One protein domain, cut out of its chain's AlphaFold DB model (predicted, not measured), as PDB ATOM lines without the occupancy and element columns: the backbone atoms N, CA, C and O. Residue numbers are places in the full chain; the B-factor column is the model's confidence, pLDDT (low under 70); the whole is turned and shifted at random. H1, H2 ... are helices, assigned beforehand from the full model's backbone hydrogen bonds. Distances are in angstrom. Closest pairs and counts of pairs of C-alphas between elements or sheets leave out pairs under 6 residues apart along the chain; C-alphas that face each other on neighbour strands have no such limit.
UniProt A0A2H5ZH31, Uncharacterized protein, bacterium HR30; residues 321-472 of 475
ATOM      1  N   SER A 321     -23.493  24.177 -25.680       91.31
ATOM      2  CA  SER A 321     -23.460  24.145 -27.141       91.31
ATOM      3  C   SER A 321     -22.650  25.294 -27.750       91.31
ATOM      4  O   SER A 321     -21.930  25.055 -28.719       91.31
ATOM      5  N   THR A 322     -22.709  26.502 -27.181       93.25
ATOM      6  CA  THR A 322     -21.950  27.675 -27.642       93.25
ATOM      7  C   THR A 322     -20.460  27.492 -27.374       93.25
ATOM      8  O   THR A 322     -19.648  27.658 -28.288       93.25
ATOM      9  N   VAL A 323     -20.104  27.038 -26.166       92.50
ATOM     10  CA  VAL A 323     -18.718  26.721 -25.784       92.50
ATOM     11  C   VAL A 323     -18.140  25.652 -26.716       92.50
ATOM     12  O   VAL A 323     -17.109  25.861 -27.360       92.50
ATOM     13  N   LEU A 324     -18.858  24.540 -26.901       94.44
ATOM     14  CA  LEU A 324     -18.437  23.466 -27.801       94.44
ATOM     15  C   LEU A 324     -18.347  23.919 -29.268       94.44
ATOM     16  O   LEU A 324     -17.470  23.466 -30.009       94.44
ATOM     17  N   ALA A 325     -19.246  24.794 -29.722       95.62
ATOM     18  CA  ALA A 325     -19.206  25.334 -31.076       95.62
ATOM     19  C   ALA A 325     -17.988  26.246 -31.286       95.62
ATOM     20  O   ALA A 325     -17.339  26.136 -32.330       95.62
ATOM     21  N   CYS A 326     -17.630  27.078 -30.302       95.81
ATOM     22  CA  CYS A 326     -16.404  27.871 -30.361       95.81
ATOM     23  C   CYS A 326     -15.155  26.979 -30.392       95.81
ATOM     24  O   CYS A 326     -14.309  27.129 -31.277       95.81
ATOM     25  N   HIS A 327     -15.085  25.969 -29.520       95.12
ATOM     26  CA  HIS A 327     -14.004  24.980 -29.519       95.12
ATOM     27  C   HIS A 327     -13.794  24.343 -30.902       95.12
ATOM     28  O   HIS A 327     -12.684  24.295 -31.437       95.12
ATOM     29  N   LYS A 328     -14.887  23.906 -31.541       96.12
ATOM     30  CA  LYS A 328     -14.848  23.329 -32.892       96.12
ATOM     31  C   LYS A 328     -14.383  24.324 -33.955       96.12
ATOM     32  O   LYS A 328     -13.805  23.884 -34.951       96.12
ATOM     33  N   ARG A 329     -14.605  25.633 -33.778       96.12
ATOM     34  CA  ARG A 329     -14.070  26.654 -34.691       96.12
ATOM     35  C   ARG A 329     -12.555  26.761 -34.588       96.12
ATOM     36  O   ARG A 329     -11.911  26.659 -35.630       96.12
ATOM     37  N   PHE A 330     -11.994  26.855 -33.381       96.00
ATOM     38  CA  PHE A 330     -10.537  26.825 -33.176       96.00
ATOM     39  C   PHE A 330      -9.909  25.585 -33.818       96.00
ATOM     40  O   PHE A 330      -9.020  25.697 -34.663       96.00
ATOM     41  N   GLN A 331     -10.451  24.400 -33.519       95.62
ATOM     42  CA  GLN A 331      -9.980  23.155 -34.124       95.62
ATOM     43  C   GLN A 331     -10.115  23.136 -35.650       95.62
ATOM     44  O   GLN A 331      -9.221  22.660 -36.344       95.62
ATOM     45  N   GLY A 332     -11.252  23.583 -36.192       96.44
ATOM     46  CA  GLY A 332     -11.511  23.589 -37.630       96.44
ATOM     47  C   GLY A 332     -10.559  24.520 -38.379       96.44
ATOM     48  O   GLY A 332     -10.016  24.133 -39.418       96.44
ATOM     49  N   SER A 333     -10.324  25.716 -37.830       96.75
ATOM     50  CA  SER A 333      -9.365  26.688 -38.358       96.75
ATOM     51  C   SER A 333      -7.938  26.143 -38.296       96.75
ATOM     52  O   SER A 333      -7.278  26.105 -39.335       96.75
ATOM     53  N   GLY A 334      -7.508  25.609 -37.147       96.06
ATOM     54  CA  GLY A 334      -6.186  24.996 -36.985       96.06
ATOM     55  C   GLY A 334      -5.962  23.809 -37.925       96.06
ATOM     56  O   GLY A 334      -5.022  23.815 -38.715       96.06
ATOM     57  N   LYS A 335      -6.888  22.837 -37.968       95.31
ATOM     58  CA  LYS A 335      -6.830  21.694 -38.905       95.31
ATOM     59  C   LYS A 335      -6.722  22.144 -40.359       95.31
ATOM     60  O   LYS A 335      -5.987  21.540 -41.140       95.31
ATOM     61  N   GLY A 336      -7.502  23.157 -40.735       96.19
ATOM     62  CA  GLY A 336      -7.523  23.701 -42.087       96.19
ATOM     63  C   GLY A 336      -6.212  24.386 -42.462       96.19
ATOM     64  O   GLY A 336      -5.744  24.194 -43.585       96.19
ATOM     65  N   LEU A 337      -5.632  25.156 -41.539       96.75
ATOM     66  CA  LEU A 337      -4.323  25.788 -41.694       96.75
ATOM     67  C   LEU A 337      -3.223  24.732 -41.806       96.75
ATOM     68  O   LEU A 337      -2.525  24.684 -42.813       96.75
ATOM     69  N   ALA A 338      -3.167  23.804 -40.852       95.25
ATOM     70  CA  ALA A 338      -2.188  22.729 -40.818       95.25
ATOM     71  C   ALA A 338      -2.211  21.845 -42.071       95.25
ATOM     72  O   ALA A 338      -1.172  21.437 -42.588       95.25
ATOM     73  N   ALA A 339      -3.403  21.534 -42.586       94.94
ATOM     74  CA  ALA A 339      -3.535  20.779 -43.824       94.94
ATOM     75  C   ALA A 339      -3.031  21.569 -45.041       94.94
ATOM     76  O   ALA A 339      -2.364  20.989 -45.896       94.94
ATOM     77  N   LEU A 340      -3.351  22.866 -45.134       96.12
ATOM     78  CA  LEU A 340      -2.910  23.701 -46.249       96.12
ATOM     79  C   LEU A 340      -1.393  23.906 -46.226       96.12
ATOM     80  O   LEU A 340      -0.754  23.634 -47.238       96.12
ATOM     81  N   ALA A 341      -0.838  24.328 -45.087       94.88
ATOM     82  CA  ALA A 341       0.586  24.603 -44.932       94.88
ATOM     83  C   ALA A 341       1.427  23.362 -45.251       94.88
ATOM     84  O   ALA A 341       2.269  23.408 -46.145       94.88
ATOM     85  N   ALA A 342       1.098  22.206 -44.657       93.56
ATOM     86  CA  ALA A 342       1.774  20.952 -44.983       93.56
ATOM     87  C   ALA A 342       1.659  20.606 -46.478       93.56
ATOM     88  O   ALA A 342       2.636  20.204 -47.098       93.56
ATOM     89  N   ASN A 343       0.479  20.750 -47.092       93.44
ATOM     90  CA  ASN A 343       0.323  20.455 -48.519       93.44
ATOM     91  C   ASN A 343       1.175  21.369 -49.403       93.44
ATOM     92  O   ASN A 343       1.723  20.890 -50.390       93.44
ATOM     93  N   LYS A 344       1.258  22.661 -49.078       93.19
ATOM     94  CA  LYS A 344       1.983  23.649 -49.875       93.19
ATOM     95  C   LYS A 344       3.497  23.482 -49.747       93.19
ATOM     96  O   LYS A 344       4.149  23.336 -50.777       93.19
ATOM     97  N   LEU A 345       4.016  23.396 -48.520       93.12
ATOM     98  CA  LEU A 345       5.442  23.170 -48.252       93.12
ATOM     99  C   LEU A 345       5.943  21.900 -48.947       93.12
ATOM    100  O   LEU A 345       6.891  21.943 -49.726       93.12
ATOM    101  N   HIS A 346       5.238  20.783 -48.752       90.31
ATOM    102  CA  HIS A 346       5.628  19.504 -49.347       90.31
ATOM    103  C   HIS A 346       5.474  19.476 -50.862       90.31
ATOM    104  O   HIS A 346       6.318  18.903 -51.538       90.31
ATOM    105  N   ALA A 347       4.447  20.119 -51.425       89.94
ATOM    106  CA  ALA A 347       4.307  20.204 -52.878       89.94
ATOM    107  C   ALA A 347       5.447  21.002 -53.530       89.94
ATOM    108  O   ALA A 347       5.844  20.668 -54.645       89.94
ATOM    109  N   CYS A 348       5.971  22.034 -52.860       90.44
ATOM    110  CA  CYS A 348       7.170  22.728 -53.324       90.44
ATOM    111  C   CYS A 348       8.411  21.854 -53.181       90.44
ATOM    112  O   CYS A 348       9.074  21.595 -54.184       90.44
ATOM    113  N   GLY A 349       8.661  21.322 -51.980       90.12
ATOM    114  CA  GLY A 349       9.797  20.435 -51.736       90.12
ATOM    115  C   GLY A 349       9.834  19.265 -52.721       90.12
ATOM    116  O   GLY A 349      10.875  18.973 -53.292       90.12
ATOM    117  N   ASP A 350       8.690  18.632 -53.000       88.38
ATOM    118  CA  ASP A 350       8.586  17.522 -53.955       88.38
ATOM    119  C   ASP A 350       8.949  17.910 -55.386       88.38
ATOM    120  O   ASP A 350       9.530  17.096 -56.107       88.38
ATOM    121  N   LYS A 351       8.630  19.135 -55.811       87.56
ATOM    122  CA  LYS A 351       9.006  19.627 -57.140       87.56
ATOM    123  C   LYS A 351      10.498  19.917 -57.231       87.56
ATOM    124  O   LYS A 351      11.112  19.514 -58.215       87.56
ATOM    125  N   VAL A 352      11.061  20.562 -56.211       88.62
ATOM    126  CA  VAL A 352      12.491  20.886 -56.152       88.62
ATOM    127  C   VAL A 352      13.310  19.604 -56.055       88.62
ATOM    128  O   VAL A 352      14.105  19.316 -56.940       88.62
ATOM    129  N   ALA A 353      13.036  18.750 -55.069       87.81
ATOM    130  CA  ALA A 353      13.777  17.510 -54.857       87.81
ATOM    131  C   ALA A 353      13.673  16.533 -56.037       87.81
ATOM    132  O   ALA A 353      14.605  15.779 -56.294       87.81
ATOM    133  N   LYS A 354      12.554  16.528 -56.780       84.31
ATOM    134  CA  LYS A 354      12.423  15.730 -58.009       84.31
ATOM    135  C   LYS A 354      13.497  16.085 -59.048       84.31
ATOM    136  O   LYS A 354      13.918  15.184 -59.772       84.31
ATOM    137  N   CYS A 355      13.875  17.358 -59.120       82.56
ATOM    138  CA  CYS A 355      14.935  17.873 -59.977       82.56
ATOM    139  C   CYS A 355      16.308  17.716 -59.311       82.56
ATOM    140  O   CYS A 355      17.168  17.025 -59.841       82.56
ATOM    141  N   GLU A 356      16.488  18.282 -58.117       86.00
ATOM    142  CA  GLU A 356      17.801  18.370 -57.471       86.00
ATOM    143  C   GLU A 356      18.392  16.992 -57.151       86.00
ATOM    144  O   GLU A 356      19.567  16.764 -57.407       86.00
ATOM    145  N   LEU A 357      17.586  16.018 -56.700       85.88
ATOM    146  CA  LEU A 357      18.099  14.661 -56.464       85.88
ATOM    147  C   LEU A 357      18.529  13.964 -57.759       85.88
ATOM    148  O   LEU A 357      19.470  13.179 -57.740       85.88
ATOM    149  N   ALA A 358      17.843  14.224 -58.876       82.69
ATOM    150  CA  ALA A 358      18.254  13.683 -60.170       82.69
ATOM    151  C   ALA A 358      19.575  14.316 -60.623       82.69
ATOM    152  O   ALA A 358      20.462  13.619 -61.095       82.69
ATOM    153  N   ASN A 359      19.738  15.620 -60.408       85.31
ATOM    154  CA  ASN A 359      20.964  16.331 -60.753       85.31
ATOM    155  C   ASN A 359      22.152  15.903 -59.891       85.31
ATOM    156  O   ASN A 359      23.242  15.704 -60.415       85.31
ATOM    157  N   GLU A 360      21.939  15.726 -58.588       87.69
ATOM    158  CA  GLU A 360      22.973  15.296 -57.643       87.69
ATOM    159  C   GLU A 360      23.496  13.883 -57.918       87.69
ATOM    160  O   GLU A 360      24.665  13.614 -57.656       87.69
ATOM    161  N   ILE A 361      22.634  12.980 -58.399       85.50
ATOM    162  CA  ILE A 361      22.975  11.562 -58.579       85.50
ATOM    163  C   ILE A 361      23.370  11.266 -60.029       85.50
ATOM    164  O   ILE A 361      24.355  10.569 -60.257       85.50
ATOM    165  N   ASP A 362      22.629  11.811 -60.998       83.81
ATOM    166  CA  ASP A 362      22.752  11.459 -62.417       83.81
ATOM    167  C   ASP A 362      23.389  12.579 -63.261       83.81
ATOM    168  O   ASP A 362      23.692  12.365 -64.430       83.81
ATOM    169  N   GLY A 363      23.599  13.784 -62.711       79.38
ATOM    170  CA  GLY A 363      24.145  14.921 -63.465       79.38
ATOM    171  C   GLY A 363      23.189  15.504 -64.518       79.38
ATOM    172  O   GLY A 363      23.638  16.201 -65.425       79.38
ATOM    173  N   ALA A 364      21.881  15.247 -64.388       64.94
ATOM    174  CA  ALA A 364      20.835  15.433 -65.407       64.94
ATOM    175  C   ALA A 364      20.508  16.888 -65.873       64.94
ATOM    176  O   ALA A 364      19.456  17.121 -66.472       64.94
ATOM    177  N   GLY A 365      21.390  17.878 -65.672       62.22
ATOM    178  CA  GLY A 365      21.236  19.255 -66.186       62.22
ATOM    179  C   GLY A 365      20.265  20.179 -65.412       62.22
ATOM    180  O   GLY A 365      19.637  19.809 -64.431       62.22
ATOM    181  N   THR A 366      20.156  21.456 -65.804       59.69
ATOM    182  CA  THR A 366      19.419  22.498 -65.045       59.69
ATOM    183  C   THR A 366      17.888  22.374 -65.142       59.69
ATOM    184  O   THR A 366      17.342  22.487 -66.239       59.69
ATOM    185  N   CYS A 367      17.165  22.263 -64.013       61.44
ATOM    186  CA  CYS A 367      15.684  22.260 -63.970       61.44
ATOM    187  C   CYS A 367      15.027  23.444 -63.220       61.44
ATOM    188  O   CYS A 367      13.843  23.399 -62.856       61.44
ATOM    189  N   THR A 368      15.771  24.546 -63.105       58.62
ATOM    190  CA  THR A 368      15.427  25.832 -62.467       58.62
ATOM    191  C   THR A 368      14.070  26.454 -62.861       58.62
ATOM    192  O   THR A 368      13.413  27.012 -61.983       58.62
ATOM    193  N   PRO A 369      13.560  26.365 -64.112       56.50
ATOM    194  CA  PRO A 369      12.302  27.039 -64.471       56.50
ATOM    195  C   PRO A 369      11.018  26.362 -63.957       56.50
ATOM    196  O   PRO A 369       9.953  26.975 -63.983       56.50
ATOM    197  N   SER A 370      11.061  25.090 -63.536       63.91
ATOM    198  CA  SER A 370       9.834  24.282 -63.355       63.91
ATOM    199  C   SER A 370       9.187  24.363 -61.961       63.91
ATOM    200  O   SER A 370       8.021  23.980 -61.798       63.91
ATOM    201  N   TYR A 371       9.911  24.869 -60.954       73.31
ATOM    202  CA  TYR A 371       9.474  24.865 -59.551       73.31
ATOM    203  C   TYR A 371       9.356  26.247 -58.889       73.31
ATOM    204  O   TYR A 371       8.638  26.354 -57.896       73.31
ATOM    205  N   THR A 372       9.939  27.310 -59.445       72.56
ATOM    206  CA  THR A 372       9.908  28.668 -58.860       72.56
ATOM    207  C   THR A 372       8.493  29.256 -58.801       72.56
ATOM    208  O   THR A 372       8.025  29.639 -57.729       72.56
ATOM    209  N   THR A 373       7.744  29.236 -59.909       72.19
ATOM    210  CA  THR A 373       6.374  29.791 -59.963       72.19
ATOM    211  C   THR A 373       5.380  29.084 -59.023       72.19
ATOM    212  O   THR A 373       4.581  29.754 -58.371       72.19
ATOM    213  N   PRO A 374       5.377  27.741 -58.890       70.94
ATOM    214  CA  PRO A 374       4.515  27.067 -57.917       70.94
ATOM    215  C   PRO A 374       4.886  27.300 -56.445       70.94
ATOM    216  O   PRO A 374       4.001  27.194 -55.594       70.94
ATOM    217  N   CYS A 375       6.162  27.559 -56.146       86.12
ATOM    218  CA  CYS A 375       6.657  27.760 -54.783       86.12
ATOM    219  C   CYS A 375       6.464  29.204 -54.286       86.12
ATOM    220  O   CYS A 375       6.195  29.400 -53.104       86.12
ATOM    221  N   SER A 376       6.501  30.202 -55.176       84.19
ATOM    222  CA  SER A 376       6.454  31.631 -54.817       84.19
ATOM    223  C   SER A 376       5.164  32.101 -54.134       84.19
ATOM    224  O   SER A 376       5.147  33.148 -53.500       84.19
ATOM    225  N   THR A 377       4.070  31.342 -54.235       88.25
ATOM    226  CA  THR A 377       2.760  31.717 -53.661       88.25
ATOM    227  C   THR A 377       2.451  31.030 -52.331       88.25
ATOM    228  O   THR A 377       1.331  31.139 -51.823       88.25
ATOM    229  N   ILE A 378       3.393  30.256 -51.786       91.94
ATOM    230  CA  ILE A 378       3.136  29.416 -50.612       91.94
ATOM    231  C   ILE A 378       2.894  30.251 -49.368       91.94
ATOM    232  O   ILE A 378       1.885  30.014 -48.702       91.94
ATOM    233  N   ASP A 379       3.773  31.211 -49.095       90.88
ATOM    234  CA  ASP A 379       3.685  32.066 -47.915       90.88
ATOM    235  C   ASP A 379       2.356  32.834 -47.903       90.88
ATOM    236  O   ASP A 379       1.510  32.603 -47.040       90.88
ATOM    237  N   SER A 380       2.052  33.563 -48.983       92.56
ATOM    238  CA  SER A 380       0.776  34.281 -49.107       92.56
ATOM    239  C   SER A 380      -0.449  33.362 -49.007       92.56
ATOM    240  O   SER A 380      -1.493  33.763 -48.495       92.56
ATOM    241  N   ALA A 381      -0.382  32.115 -49.493       94.12
ATOM    242  CA  ALA A 381      -1.487  31.167 -49.343       94.12
ATOM    243  C   ALA A 381      -1.675  30.713 -47.883       94.12
ATOM    244  O   ALA A 381      -2.816  30.505 -47.455       94.12
ATOM    245  N   ILE A 382      -0.582  30.543 -47.135       95.00
ATOM    246  CA  ILE A 382      -0.598  30.193 -45.711       95.00
ATOM    247  C   ILE A 382      -1.094  31.382 -44.886       95.00
ATOM    248  O   ILE A 382      -2.029  31.200 -44.103       95.00
ATOM    249  N   ASP A 383      -0.594  32.588 -45.140       94.88
ATOM    250  CA  ASP A 383      -1.038  33.829 -44.495       94.88
ATOM    251  C   ASP A 383      -2.522  34.091 -44.717       94.88
ATOM    252  O   ASP A 383      -3.285  34.287 -43.771       94.88
ATOM    253  N   ASN A 384      -2.989  33.987 -45.963       96.62
ATOM    254  CA  ASN A 384      -4.410  34.128 -46.274       96.62
ATOM    255  C   ASN A 384      -5.263  33.113 -45.507       96.62
ATOM    256  O   ASN A 384      -6.376  33.420 -45.064       96.62
ATOM    257  N   LYS A 385      -4.760  31.886 -45.330       97.12
ATOM    258  CA  LYS A 385      -5.462  30.846 -44.576       97.12
ATOM    259  C   LYS A 385      -5.467  31.116 -43.080       97.12
ATOM    260  O   LYS A 385      -6.495  30.855 -42.451       97.12
ATOM    261  N   LEU A 386      -4.364  31.621 -42.540       96.25
ATOM    262  CA  LEU A 386      -4.227  32.053 -41.156       96.25
ATOM    263  C   LEU A 386      -5.200  33.206 -40.874       96.25
ATOM    264  O   LEU A 386      -6.079  33.044 -40.029       96.25
ATOM    265  N   ASN A 387      -5.185  34.264 -41.686       96.62
ATOM    266  CA  ASN A 387      -6.089  35.418 -41.586       96.62
ATOM    267  C   ASN A 387      -7.568  35.021 -41.718       96.62
ATOM    268  O   ASN A 387      -8.424  35.445 -40.935       96.62
ATOM    269  N   THR A 388      -7.889  34.134 -42.666       96.81
ATOM    270  CA  THR A 388      -9.244  33.574 -42.809       96.81
ATOM    271  C   THR A 388      -9.638  32.750 -41.579       96.81
ATOM    272  O   THR A 388     -10.793  32.771 -41.153       96.81
ATOM    273  N   GLY A 389      -8.703  31.981 -41.018       96.06
ATOM    274  CA  GLY A 389      -8.916  31.171 -39.822       96.06
ATOM    275  C   GLY A 389      -9.192  32.021 -38.585       96.06
ATOM    276  O   GLY A 389     -10.139  31.715 -37.859       96.06
ATOM    277  N   GLN A 390      -8.422  33.096 -38.398       96.00
ATOM    278  CA  GLN A 390      -8.624  34.097 -37.349       96.00
ATOM    279  C   GLN A 390      -9.986  34.763 -37.501       96.00
ATOM    280  O   GLN A 390     -10.795  34.709 -36.582       96.00
ATOM    281  N   SER A 391     -10.305  35.255 -38.701       95.00
ATOM    282  CA  SER A 391     -11.599  35.886 -38.986       95.00
ATOM    283  C   SER A 391     -12.780  34.961 -38.670       95.00
ATOM    284  O   SER A 391     -13.779  35.385 -38.103       95.00
ATOM    285  N   LYS A 392     -12.672  33.656 -38.953       95.06
ATOM    286  CA  LYS A 392     -13.722  32.682 -38.597       95.06
ATOM    287  C   LYS A 392     -13.944  32.528 -37.091       95.06
ATOM    288  O   LYS A 392     -15.004  32.035 -36.701       95.06
ATOM    289  N   ILE A 393     -12.959  32.875 -36.273       95.94
ATOM    290  CA  ILE A 393     -13.032  32.834 -34.812       95.94
ATOM    291  C   ILE A 393     -13.516  34.186 -34.275       95.94
ATOM    292  O   ILE A 393     -14.335  34.209 -33.366       95.94
ATOM    293  N   THR A 394     -13.043  35.292 -34.846       95.69
ATOM    294  CA  THR A 394     -13.199  36.634 -34.274       95.69
ATOM    295  C   THR A 394     -14.336  37.454 -34.877       95.69
ATOM    296  O   THR A 394     -14.702  38.486 -34.322       95.69
ATOM    297  N   GLN A 395     -14.930  37.017 -35.992       92.94
ATOM    298  CA  GLN A 395     -16.045  37.738 -36.606       92.94
ATOM    299  C   GLN A 395     -17.242  37.889 -35.642       92.94
ATOM    300  O   GLN A 395     -17.493  37.002 -34.810       92.94
ATOM    301  N   PRO A 396     -18.016  38.987 -35.765       88.75
ATOM    302  CA  PRO A 396     -19.241  39.184 -34.996       88.75
ATOM    303  C   PRO A 396     -20.233  38.032 -35.181       88.75
ATOM    304  O   PRO A 396     -20.289  37.412 -36.243       88.75
ATOM    305  N   LEU A 397     -21.038  37.771 -34.146       83.81
ATOM    306  CA  LEU A 397     -22.100  36.752 -34.147       83.81
ATOM    307  C   LEU A 397     -21.601  35.322 -34.414       83.81
ATOM    308  O   LEU A 397     -22.354  34.443 -34.842       83.81
ATOM    309  N   THR A 398     -20.323  35.060 -34.153       90.06
ATOM    310  CA  THR A 398     -19.780  33.706 -34.165       90.06
ATOM    311  C   THR A 398     -19.884  33.104 -32.766       90.06
ATOM    312  O   THR A 398     -19.864  33.834 -31.781       90.06
ATOM    313  N   PRO A 399     -19.939  31.765 -32.621       91.38
ATOM    314  CA  PRO A 399     -20.009  31.135 -31.304       91.38
ATOM    315  C   PRO A 399     -18.905  31.568 -30.334       91.38
ATOM    316  O   PRO A 399     -19.124  31.508 -29.136       91.38
ATOM    317  N   CYS A 400     -17.739  31.995 -30.832       92.75
ATOM    318  CA  CYS A 400     -16.652  32.486 -29.989       92.75
ATOM    319  C   CYS A 400     -16.851  33.928 -29.520       92.75
ATOM    320  O   CYS A 400     -16.505  34.225 -28.385       92.75
ATOM    321  N   THR A 401     -17.434  34.807 -30.343       92.94
ATOM    322  CA  THR A 401     -17.744  36.191 -29.936       92.94
ATOM    323  C   THR A 401     -18.986  36.294 -29.053       92.94
ATOM    324  O   THR A 401     -19.209  37.332 -28.439       92.94
ATOM    325  N   LEU A 402     -19.771  35.216 -28.945       90.94
ATOM    326  CA  LEU A 402     -20.847  35.084 -27.957       90.94
ATOM    327  C   LEU A 402     -20.341  34.723 -26.550       90.94
ATOM    328  O   LEU A 402     -21.120  34.777 -25.604       90.94
ATOM    329  N   LEU A 403     -19.074  34.321 -26.414       89.50
ATOM    330  CA  LEU A 403     -18.448  34.017 -25.130       89.50
ATOM    331  C   LEU A 403     -17.704  35.253 -24.623       89.50
ATOM    332  O   LEU A 403     -17.047  35.960 -25.386       89.50
ATOM    333  N   THR A 404     -17.755  35.483 -23.316       88.50
ATOM    334  CA  THR A 404     -16.845  36.423 -22.658       88.50
ATOM    335  C   THR A 404     -15.414  35.903 -22.761       88.50
ATOM    336  O   THR A 404     -15.171  34.692 -22.796       88.50
ATOM    337  N   PHE A 405     -14.438  36.812 -22.763       87.75
ATOM    338  CA  PHE A 405     -13.040  36.398 -22.810       87.75
ATOM    339  C   PHE A 405     -12.652  35.534 -21.598       87.75
ATOM    340  O   PHE A 405     -11.922  34.557 -21.756       87.75
ATOM    341  N   GLN A 406     -13.236  35.809 -20.425       84.12
ATOM    342  CA  GLN A 406     -13.071  34.971 -19.237       84.12
ATOM    343  C   GLN A 406     -13.481  33.517 -19.507       84.12
ATOM    344  O   GLN A 406     -12.698  32.624 -19.231       84.12
ATOM    345  N   GLN A 407     -14.621  33.253 -20.152       85.56
ATOM    346  CA  GLN A 407     -15.067  31.877 -20.450       85.56
ATOM    347  C   GLN A 407     -14.149  31.125 -21.420       85.56
ATOM    348  O   GLN A 407     -14.043  29.899 -21.367       85.56
ATOM    349  N   LEU A 408     -13.487  31.834 -22.336       88.56
ATOM    350  CA  LEU A 408     -12.475  31.216 -23.193       88.56
ATOM    351  C   LEU A 408     -11.263  30.778 -22.358       88.56
ATOM    352  O   LEU A 408     -10.684  29.717 -22.605       88.56
ATOM    353  N   ARG A 409     -10.902  31.572 -21.348       86.94
ATOM    354  CA  ARG A 409      -9.785  31.303 -20.441       86.94
ATOM    355  C   ARG A 409     -10.113  30.200 -19.433       86.94
ATOM    356  O   ARG A 409      -9.301  29.281 -19.302       86.94
ATOM    357  N   SER A 410     -11.287  30.251 -18.805       86.50
ATOM    358  CA  SER A 410     -11.736  29.322 -17.766       86.50
ATOM    359  C   SER A 410     -11.634  27.869 -18.202       86.50
ATOM    360  O   SER A 410     -11.960  27.517 -19.340       86.50
ATOM    361  N   PHE A 411     -11.180  27.005 -17.294       88.62
ATOM    362  CA  PHE A 411     -11.102  25.570 -17.554       88.62
ATOM    363  C   PHE A 411     -12.461  24.892 -17.347       88.62
ATOM    364  O   PHE A 411     -12.994  24.301 -18.286       88.62
ATOM    365  N   VAL A 412     -13.034  25.004 -16.145       88.75
ATOM    366  CA  VAL A 412     -14.373  24.485 -15.817       88.75
ATOM    367  C   VAL A 412     -15.436  25.333 -16.511       88.75
ATOM    368  O   VAL A 412     -15.409  26.557 -16.422       88.75
ATOM    369  N   GLY A 413     -16.333  24.698 -17.268       86.12
ATOM    370  CA  GLY A 413     -17.375  25.377 -18.049       86.12
ATOM    371  C   GLY A 413     -16.859  26.164 -19.262       86.12
ATOM    372  O   GLY A 413     -17.657  26.674 -20.049       86.12
ATOM    373  N   GLY A 414     -15.539  26.241 -19.452       89.56
ATOM    374  CA  GLY A 414     -14.886  27.015 -20.501       89.56
ATOM    375  C   GLY A 414     -13.988  26.182 -21.416       89.56
ATOM    376  O   GLY A 414     -14.097  24.950 -21.504       89.56
ATOM    377  N   LEU A 415     -13.108  26.876 -22.146       90.44
ATOM    378  CA  LEU A 415     -12.206  26.259 -23.124       90.44
ATOM    379  C   LEU A 415     -10.804  25.966 -22.603       90.44
ATOM    380  O   LEU A 415     -10.132  25.167 -23.247       90.44
ATOM    381  N   GLY A 416     -10.387  26.534 -21.471       89.62
ATOM    382  CA  GLY A 416      -9.111  26.248 -20.811       89.62
ATOM    383  C   GLY A 416      -7.894  26.970 -21.391       89.62
ATOM    384  O   GLY A 416      -6.769  26.524 -21.166       89.62
ATOM    385  N   PHE A 417      -8.073  28.067 -22.136       88.19
ATOM    386  CA  PHE A 417      -6.949  28.816 -22.717       88.19
ATOM    387  C   PHE A 417      -6.071  29.537 -21.685       88.19
ATOM    388  O   PHE A 417      -4.991  30.001 -22.034       88.19
ATOM    389  N   ARG A 418      -6.486  29.598 -20.412       80.81
ATOM    390  CA  ARG A 418      -5.663  30.125 -19.314       80.81
ATOM    391  C   ARG A 418      -4.462  29.243 -18.977       80.81
ATOM    392  O   ARG A 418      -3.564  29.719 -18.297       80.81
ATOM    393  N   ASN A 419      -4.433  27.987 -19.435       73.06
ATOM    394  CA  ASN A 419      -3.319  27.078 -19.179       73.06
ATOM    395  C   ASN A 419      -1.998  27.713 -19.673       73.06
ATOM    396  O   ASN A 419      -1.817  27.830 -20.888       73.06
ATOM    397  N   PRO A 420      -1.068  28.107 -18.779       59.41
ATOM    398  CA  PRO A 420       0.146  28.832 -19.163       59.41
ATOM    399  C   PRO A 420       1.036  28.009 -20.096       59.41
ATOM    400  O   PRO A 420       1.699  28.551 -20.977       59.41
ATOM    401  N   PHE A 421       0.966  26.684 -19.985       62.81
ATOM    402  CA  PHE A 421       1.704  25.780 -20.854       62.81
ATOM    403  C   PHE A 421       1.128  25.755 -22.275       62.81
ATOM    404  O   PHE A 421       1.885  25.569 -23.224       62.81
ATOM    405  N   ALA A 422      -0.160  26.081 -22.454       61.12
ATOM    406  CA  ALA A 422      -0.809  26.241 -23.760       61.12
ATOM    407  C   ALA A 422      -0.314  27.453 -24.574       61.12
ATOM    408  O   ALA A 422      -0.794  27.660 -25.687       61.12
ATOM    409  N   GLY A 423       0.668  28.222 -24.076       69.12
ATOM    410  CA  GLY A 423       1.438  29.232 -24.822       69.12
ATOM    411  C   GLY A 423       0.695  30.528 -25.139       69.12
ATOM    412  O   GLY A 423       1.326  31.560 -25.328       69.12
ATOM    413  N   CYS A 424      -0.638  30.498 -25.119       84.50
ATOM    414  CA  CYS A 424      -1.498  31.640 -25.431       84.50
ATOM    415  C   CYS A 424      -2.257  32.200 -24.219       84.50
ATOM    416  O   CYS A 424      -3.204  32.967 -24.383       84.50
ATOM    417  N   ALA A 425      -1.849  31.837 -22.999       82.12
ATOM    418  CA  ALA A 425      -2.521  32.251 -21.763       82.12
ATOM    419  C   ALA A 425      -2.435  33.757 -21.466       82.12
ATOM    420  O   ALA A 425      -3.264  34.280 -20.711       82.12
ATOM    421  N   SER A 426      -1.442  34.433 -22.053       85.75
ATOM    422  CA  SER A 426      -1.192  35.874 -21.939       85.75
ATOM    423  C   SER A 426      -1.983  36.718 -22.939       85.75
ATOM    424  O   SER A 426      -1.891  37.943 -22.893       85.75
ATOM    425  N   ALA A 427      -2.750  36.100 -23.844       90.69
ATOM    426  CA  ALA A 427      -3.580  36.846 -24.778       90.69
ATOM    427  C   ALA A 427      -4.562  37.758 -24.008       90.69
ATOM    428  O   ALA A 427      -5.260  37.258 -23.123       90.69
ATOM    429  N   PRO A 428      -4.634  39.066 -24.317       90.25
ATOM    430  CA  PRO A 428      -5.528  40.000 -23.625       90.25
ATOM    431  C   PRO A 428      -6.982  39.937 -24.111       90.25
ATOM    432  O   PRO A 428      -7.887  40.354 -23.393       90.25
ATOM    433  N   ASP A 429      -7.215  39.434 -25.323       92.69
ATOM    434  CA  ASP A 429      -8.536  39.349 -25.936       92.69
ATOM    435  C   ASP A 429      -8.637  38.185 -26.938       92.69
ATOM    436  O   ASP A 429      -7.677  37.447 -27.192       92.69
ATOM    437  N   LEU A 430      -9.828  38.007 -27.519       94.44
ATOM    438  CA  LEU A 430     -10.107  36.927 -28.463       94.44
ATOM    439  C   LEU A 430      -9.302  37.036 -29.770       94.44
ATOM    440  O   LEU A 430      -8.948  36.000 -30.337       94.44
ATOM    441  N   ASN A 431      -9.004  38.246 -30.253       94.81
ATOM    442  CA  ASN A 431      -8.204  38.434 -31.465       94.81
ATOM    443  C   ASN A 431      -6.765  37.988 -31.223       94.81
ATOM    444  O   ASN A 431      -6.231  37.182 -31.987       94.81
ATOM    445  N   ALA A 432      -6.163  38.452 -30.127       94.56
ATOM    446  CA  ALA A 432      -4.821  38.062 -29.727       94.56
ATOM    447  C   ALA A 432      -4.728  36.553 -29.452       94.56
ATOM    448  O   ALA A 432      -3.761  35.910 -29.863       94.56
ATOM    449  N   LEU A 433      -5.760  35.967 -28.838       94.81
ATOM    450  CA  LEU A 433      -5.831  34.529 -28.585       94.81
ATOM    451  C   LEU A 433      -5.892  33.722 -29.888       94.81
ATOM    452  O   LEU A 433      -5.145  32.758 -30.056       94.81
ATOM    453  N   ALA A 434      -6.760  34.119 -30.824       95.44
ATOM    454  CA  ALA A 434      -6.872  33.475 -32.129       95.44
ATOM    455  C   ALA A 434      -5.573  33.603 -32.938       95.44
ATOM    456  O   ALA A 434      -5.159  32.635 -33.582       95.44
ATOM    457  N   ASN A 435      -4.923  34.768 -32.880       95.00
ATOM    458  CA  ASN A 435      -3.645  35.005 -33.536       95.00
ATOM    459  C   ASN A 435      -2.536  34.121 -32.963       95.00
ATOM    460  O   ASN A 435      -1.880  33.414 -33.727       95.00
ATOM    461  N   CYS A 436      -2.380  34.097 -31.638       94.25
ATOM    462  CA  CYS A 436      -1.402  33.247 -30.964       94.25
ATOM    463  C   CYS A 436      -1.618  31.767 -31.311       94.25
ATOM    464  O   CYS A 436      -0.726  31.116 -31.852       94.25
ATOM    465  N   ALA A 437      -2.835  31.250 -31.106       93.56
ATOM    466  CA  ALA A 437      -3.112  29.829 -31.290       93.56
ATOM    467  C   ALA A 437      -2.880  29.368 -32.738       93.56
ATOM    468  O   ALA A 437      -2.357  28.278 -32.965       93.56
ATOM    469  N   LEU A 438      -3.265  30.176 -33.736       95.50
ATOM    470  CA  LEU A 438      -3.103  29.806 -35.144       95.50
ATOM    471  C   LEU A 438      -1.678  30.023 -35.670       95.50
ATOM    472  O   LEU A 438      -1.249  29.263 -36.537       95.50
ATOM    473  N   THR A 439      -0.940  30.999 -35.140       94.12
ATOM    474  CA  THR A 439       0.483  31.189 -35.464       94.12
ATOM    475  C   THR A 439       1.313  30.023 -34.936       94.12
ATOM    476  O   THR A 439       2.103  29.444 -35.679       94.12
ATOM    477  N   ASP A 440       1.041  29.571 -33.714       92.19
ATOM    478  CA  ASP A 440       1.690  28.382 -33.166       92.19
ATOM    479  C   ASP A 440       1.349  27.127 -33.981       92.19
ATOM    480  O   ASP A 440       2.232  26.334 -34.299       92.19
ATOM    481  N   VAL A 441       0.090  26.960 -34.412       94.00
ATOM    482  CA  VAL A 441      -0.290  25.860 -35.320       94.00
ATOM    483  C   VAL A 441       0.496  25.911 -36.635       94.00
ATOM    484  O   VAL A 441       0.919  24.859 -37.116       94.00
ATOM    485  N   ARG A 442       0.706  27.097 -37.229       94.25
ATOM    486  CA  ARG A 442       1.586  27.251 -38.404       94.25
ATOM    487  C   ARG A 442       2.994  26.757 -38.072       94.25
ATOM    488  O   ARG A 442       3.508  25.907 -38.799       94.25
ATOM    489  N   CYS A 443       3.555  27.215 -36.957       93.06
ATOM    490  CA  CYS A 443       4.905  26.872 -36.524       93.06
ATOM    491  C   CYS A 443       5.098  25.355 -36.327       93.06
ATOM    492  O   CYS A 443       6.011  24.767 -36.905       93.06
ATOM    493  N   PHE A 444       4.182  24.678 -35.624       92.25
ATOM    494  CA  PHE A 444       4.225  23.216 -35.446       92.25
ATOM    495  C   PHE A 444       4.152  22.459 -36.775       92.25
ATOM    496  O   PHE A 444       4.777  21.413 -36.967       92.25
ATOM    497  N   VAL A 445       3.388  22.974 -37.736       92.38
ATOM    498  CA  VAL A 445       3.245  22.336 -39.047       92.38
ATOM    499  C   VAL A 445       4.489  22.529 -39.903       92.38
ATOM    500  O   VAL A 445       4.849  21.607 -40.639       92.38
ATOM    501  N   GLU A 446       5.145  23.681 -39.808       93.06
ATOM    502  CA  GLU A 446       6.452  23.950 -40.411       93.06
ATOM    503  C   GLU A 446       7.528  23.022 -39.825       93.06
ATOM    504  O   GLU A 446       8.137  22.266 -40.589       93.06
ATOM    505  N   MET A 447       7.648  22.943 -38.492       90.88
ATOM    506  CA  MET A 447       8.571  22.027 -37.797       90.88
ATOM    507  C   MET A 447       8.328  20.565 -38.180       90.88
ATOM    508  O   MET A 447       9.241  19.850 -38.603       90.88
ATOM    509  N   SER A 448       7.070  20.118 -38.137       90.38
ATOM    510  CA  SER A 448       6.686  18.766 -38.553       90.38
ATOM    511  C   SER A 448       6.963  18.520 -40.043       90.38
ATOM    512  O   SER A 448       7.211  17.390 -40.468       90.38
ATOM    513  N   SER A 449       6.898  19.549 -40.893       91.56
ATOM    514  CA  SER A 449       7.241  19.423 -42.315       91.56
ATOM    515  C   SER A 449       8.741  19.247 -42.523       91.56
ATOM    516  O   SER A 449       9.102  18.299 -43.216       91.56
ATOM    517  N   GLY A 450       9.585  20.043 -41.862       89.50
ATOM    518  CA  GLY A 450      11.041  19.851 -41.883       89.50
ATOM    519  C   GLY A 450      11.484  18.529 -41.249       89.50
ATOM    520  O   GLY A 450      12.383  17.871 -41.750       89.50
ATOM    521  N   THR A 451      10.775  18.047 -40.227       87.25
ATOM    522  CA  THR A 451      11.010  16.715 -39.634       87.25
ATOM    523  C   THR A 451      10.855  15.584 -40.658       87.25
ATOM    524  O   THR A 451      11.617  14.619 -40.681       87.25
ATOM    525  N   ARG A 452       9.830  15.674 -41.515       88.75
ATOM    526  CA  ARG A 452       9.523  14.645 -42.528       88.75
ATOM    527  C   ARG A 452      10.452  14.707 -43.737       88.75
ATOM    528  O   ARG A 452      10.610  13.698 -44.420       88.75
ATOM    529  N   ASP A 453      11.014  15.881 -44.000       90.56
ATOM    530  CA  ASP A 453      11.944  16.159 -45.087       90.56
ATOM    531  C   ASP A 453      13.067  17.062 -44.550       90.56
ATOM    532  O   ASP A 453      12.944  18.286 -44.623       90.56
ATOM    533  N   PRO A 454      14.161  16.487 -44.008       88.56
ATOM    534  CA  PRO A 454      15.271  17.246 -43.419       88.56
ATOM    535  C   PRO A 454      15.968  18.196 -44.396       88.56
ATOM    536  O   PRO A 454      16.765  19.038 -43.993       88.56
ATOM    537  N   ARG A 455      15.693  18.060 -45.697       91.00
ATOM    538  CA  ARG A 455      16.209  18.939 -46.746       91.00
ATOM    539  C   ARG A 455      15.202  20.021 -47.151       91.00
ATOM    540  O   ARG A 455      15.511  20.831 -48.015       91.00
ATOM    541  N   LEU A 456      14.029  20.105 -46.513       91.69
ATOM    542  CA  LEU A 456      12.975  21.066 -46.858       91.69
ATOM    543  C   LEU A 456      13.474  22.511 -46.884       91.69
ATOM    544  O   LEU A 456      13.179  23.235 -47.829       91.69
ATOM    545  N   LYS A 457      14.268  22.924 -45.894       91.69
ATOM    546  CA  LYS A 457      14.857  24.268 -45.850       91.69
ATOM    547  C   LYS A 457      15.756  24.551 -47.053       91.69
ATOM    548  O   LYS A 457      15.654  25.615 -47.667       91.69
ATOM    549  N   GLN A 458      16.586  23.577 -47.431       90.88
ATOM    550  CA  GLN A 458      17.400  23.642 -48.643       90.88
ATOM    551  C   GLN A 458      16.501  23.762 -49.878       90.88
ATOM    552  O   GLN A 458      16.711  24.654 -50.691       90.88
ATOM    553  N   TRP A 459      15.451  22.942 -49.984       90.38
ATOM    554  CA  TRP A 459      14.525  22.970 -51.119       90.38
ATOM    555  C   TRP A 459      13.814  24.307 -51.286       90.38
ATOM    556  O   TRP A 459      13.703  24.811 -52.402       90.38
ATOM    557  N   LEU A 460      13.350  24.896 -50.187       91.25
ATOM    558  CA  LEU A 460      12.705  26.204 -50.202       91.25
ATOM    559  C   LEU A 460      13.697  27.296 -50.637       91.25
ATOM    560  O   LEU A 460      13.351  28.125 -51.476       91.25
ATOM    561  N   THR A 461      14.941  27.238 -50.154       90.94
ATOM    562  CA  THR A 461      16.015  28.160 -50.569       90.94
ATOM    563  C   THR A 461      16.308  28.033 -52.066       90.94
ATOM    564  O   THR A 461      16.334  29.030 -52.781       90.94
ATOM    565  N   THR A 462      16.450  26.805 -52.574       88.62
ATOM    566  CA  THR A 462      16.653  26.532 -54.006       88.62
ATOM    567  C   THR A 462      15.483  27.031 -54.858       88.62
ATOM    568  O   THR A 462      15.681  27.483 -55.983       88.62
ATOM    569  N   ALA A 463      14.258  27.013 -54.327       88.31
ATOM    570  CA  ALA A 463      13.087  27.570 -55.001       88.31
ATOM    571  C   ALA A 463      13.037  29.111 -55.022       88.31
ATOM    572  O   ALA A 463      12.092  29.666 -55.588       88.31
ATOM    573  N   GLY A 464      14.020  29.794 -54.425       88.38
ATOM    574  CA  GLY A 464      14.087  31.254 -54.340       88.38
ATOM    575  C   GLY A 464      13.259  31.860 -53.205       88.38
ATOM    576  O   GLY A 464      12.981  33.055 -53.243       88.38
ATOM    577  N   LEU A 465      12.838  31.055 -52.225       90.31
ATOM    578  CA  LEU A 465      12.177  31.534 -51.006       90.31
ATOM    579  C   LEU A 465      13.226  31.875 -49.940       90.31
ATOM    580  O   LEU A 465      14.361  31.403 -50.012       90.31
ATOM    581  N   ASN A 466      12.839  32.652 -48.928       90.25
ATOM    582  CA  ASN A 466      13.659  32.906 -47.748       90.25
ATOM    583  C   ASN A 466      13.067  32.139 -46.558       90.25
ATOM    584  O   ASN A 466      12.221  32.685 -45.851       90.25
ATOM    585  N   PRO A 467      13.502  30.895 -46.273       87.88
ATOM    586  CA  PRO A 467      12.881  30.087 -45.226       87.88
ATOM    587  C   PRO A 467      12.929  30.750 -43.851       87.88
ATOM    588  O   PRO A 467      12.015  30.569 -43.067       87.88
ATOM    589  N   THR A 468      13.955  31.551 -43.562       87.62
ATOM    590  CA  THR A 468      14.088  32.226 -42.264       87.62
ATOM    591  C   THR A 468      13.052  33.337 -42.074       87.62
ATOM    592  O   THR A 468      12.671  33.614 -40.943       87.62
ATOM    593  N   ALA A 469      12.603  33.975 -43.158       88.06
ATOM    594  CA  ALA A 469      11.574  35.014 -43.111       88.06
ATOM    595  C   ALA A 469      10.170  34.437 -43.343       88.06
ATOM    596  O   ALA A 469       9.249  34.736 -42.589       88.06
ATOM    597  N   ASP A 470      10.030  33.582 -44.356       89.62
ATOM    598  CA  ASP A 470       8.743  33.083 -44.845       89.62
ATOM    599  C   ASP A 470       8.251  31.868 -44.037       89.62
ATOM    600  O   ASP A 470       7.052  31.645 -43.890       89.62
ATOM    601  N   PHE A 471       9.164  31.048 -43.502       92.12
ATOM    602  CA  PHE A 471       8.846  29.811 -42.770       92.12
ATOM    603  C   PHE A 471       9.774  29.628 -41.560       92.12
ATOM    604  O   PHE A 471      10.521  28.641 -41.495       92.12
ATOM    605  N   PRO A 472       9.778  30.585 -40.614       88.44
ATOM    606  CA  PRO A 472      10.793  30.685 -39.565       88.44
ATOM    607  C   PRO A 472      10.874  29.448 -38.663       88.44
ATOM    608  O   PRO A 472      11.881  29.250 -37.988       88.44
TER     609      PRO A 472
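AT A GLANCE: This is residues 321 to 472 of the 475 residues of an uncharacterized protein of bacterium HR30 (UniProt A0A2H5ZH31). A long rod of helices: H1 runs nearly the whole length of it, and H3 and H5 pack side by side along H1 to make a three-helix, up-and-down bundle. H4 and a long looping stretch, residues 410 to 429, gather at the end where H1 begins, while the short helices H2 and H6 pack on H1 farther along, and H7 follows H6. The printed part has 152 residues with seven named helices, H1 to H7 in chain order, and no named strand, and its class is all helix. The whole is loose, with a radius of gyration of the C-alphas of 18.9 A and spans of 62 by 28 by 24 A.

IN THESE COORDINATES: The longest helix, H1, holds residues 321 to 362 and measures 59.5 A from C-alpha 321 at (-23.460, 24.145, -27.141) to C-alpha 362 at (22.752, 11.459, -62.417). It has a kink of 29 degrees near residue 352. H3 is residues 378 to 394, 24.2 A long, and H5 is residues 430 to 452, 32.9 A long, beginning with C-alpha 430 at (-10.107, 36.927, -28.463). The shorter helices are H2, residues 372 to 375, H4, residues 405 to 409, H6, residues 456 to 462, 9.7 A long, and H7, residues 467 to 470, which ends with C-alpha 470 at (8.743, 33.083, -44.845).

HOW THE PARTS SIT: H1 is the hub, touching H2, H3, H5 and H6. H1, H3 and H5 form a bundle that is up and down, each helix running against the one before it in the bundle. H1 touches H3 with its residues 326 to 345 alone, at a shallow tilt of 4 degrees, opposite ways; their closest C-alphas, those of Ser 333 and Gly 389, are 4.7 A apart. H1 touches H5 with residues 330 to 346 alone, at a shallow tilt of 31 degrees, the same way, and the closest C-alphas are those of Ala 338 and Val 445 at 5.7 A. H3 and residues 430 to 439 of H5 touch, opposite ways at a tilt of 35.2 degrees, only just steep; the closest C-alphas are those of Gln 390 and Ala 434, 5.5 A apart. Residues 345 to 353 of H1 touch H6 at a steep tilt of 57 degrees, the same way, with the C-alphas of Gly 349 and Trp 459 closest at 5.4 A. H1 and H2 only just touch, with 3 pairs of C-alphas within 8 A, the closest being Cys 348 and Cys 375 at 5.3 A. H5 and H6 touch only at the corner, only just, with 3 pairs, and stand about perpendicular at 87 degrees; the closest C-alphas are those of Gly 450 and Leu 456 at 5.5 A. H6 and H7 also touch only at the corner, only just, with 3 pairs, the C-alphas of Lys 457 and Pro 467 being closest at 6.2 A. H4 is close to H5 but not clearly touching, with the C-alphas of Phe 405 and Leu 430 closest at 6.4 A, and it is only just apart from H1, at 8.1 A. In the backbones of H3, H4, H5 and H6 every O i to N i+4 pair is within hydrogen-bond range; in H1 it is 36 of 38, and H2 and H7 are too short for such a pair.

THE WHOLE: The C-alphas farthest apart, those of Gly 363 and Gly 413, are 62.4 A from each other. The printed part has no cut. The link from H4 to H5, 20 residues, is long; those from H2 to H3, H5 to H6 and H6 to H7 are tight. The mean pLDDT of the printed part is 88.3, and residues 364 to 370 and 420 to 423 are under 70.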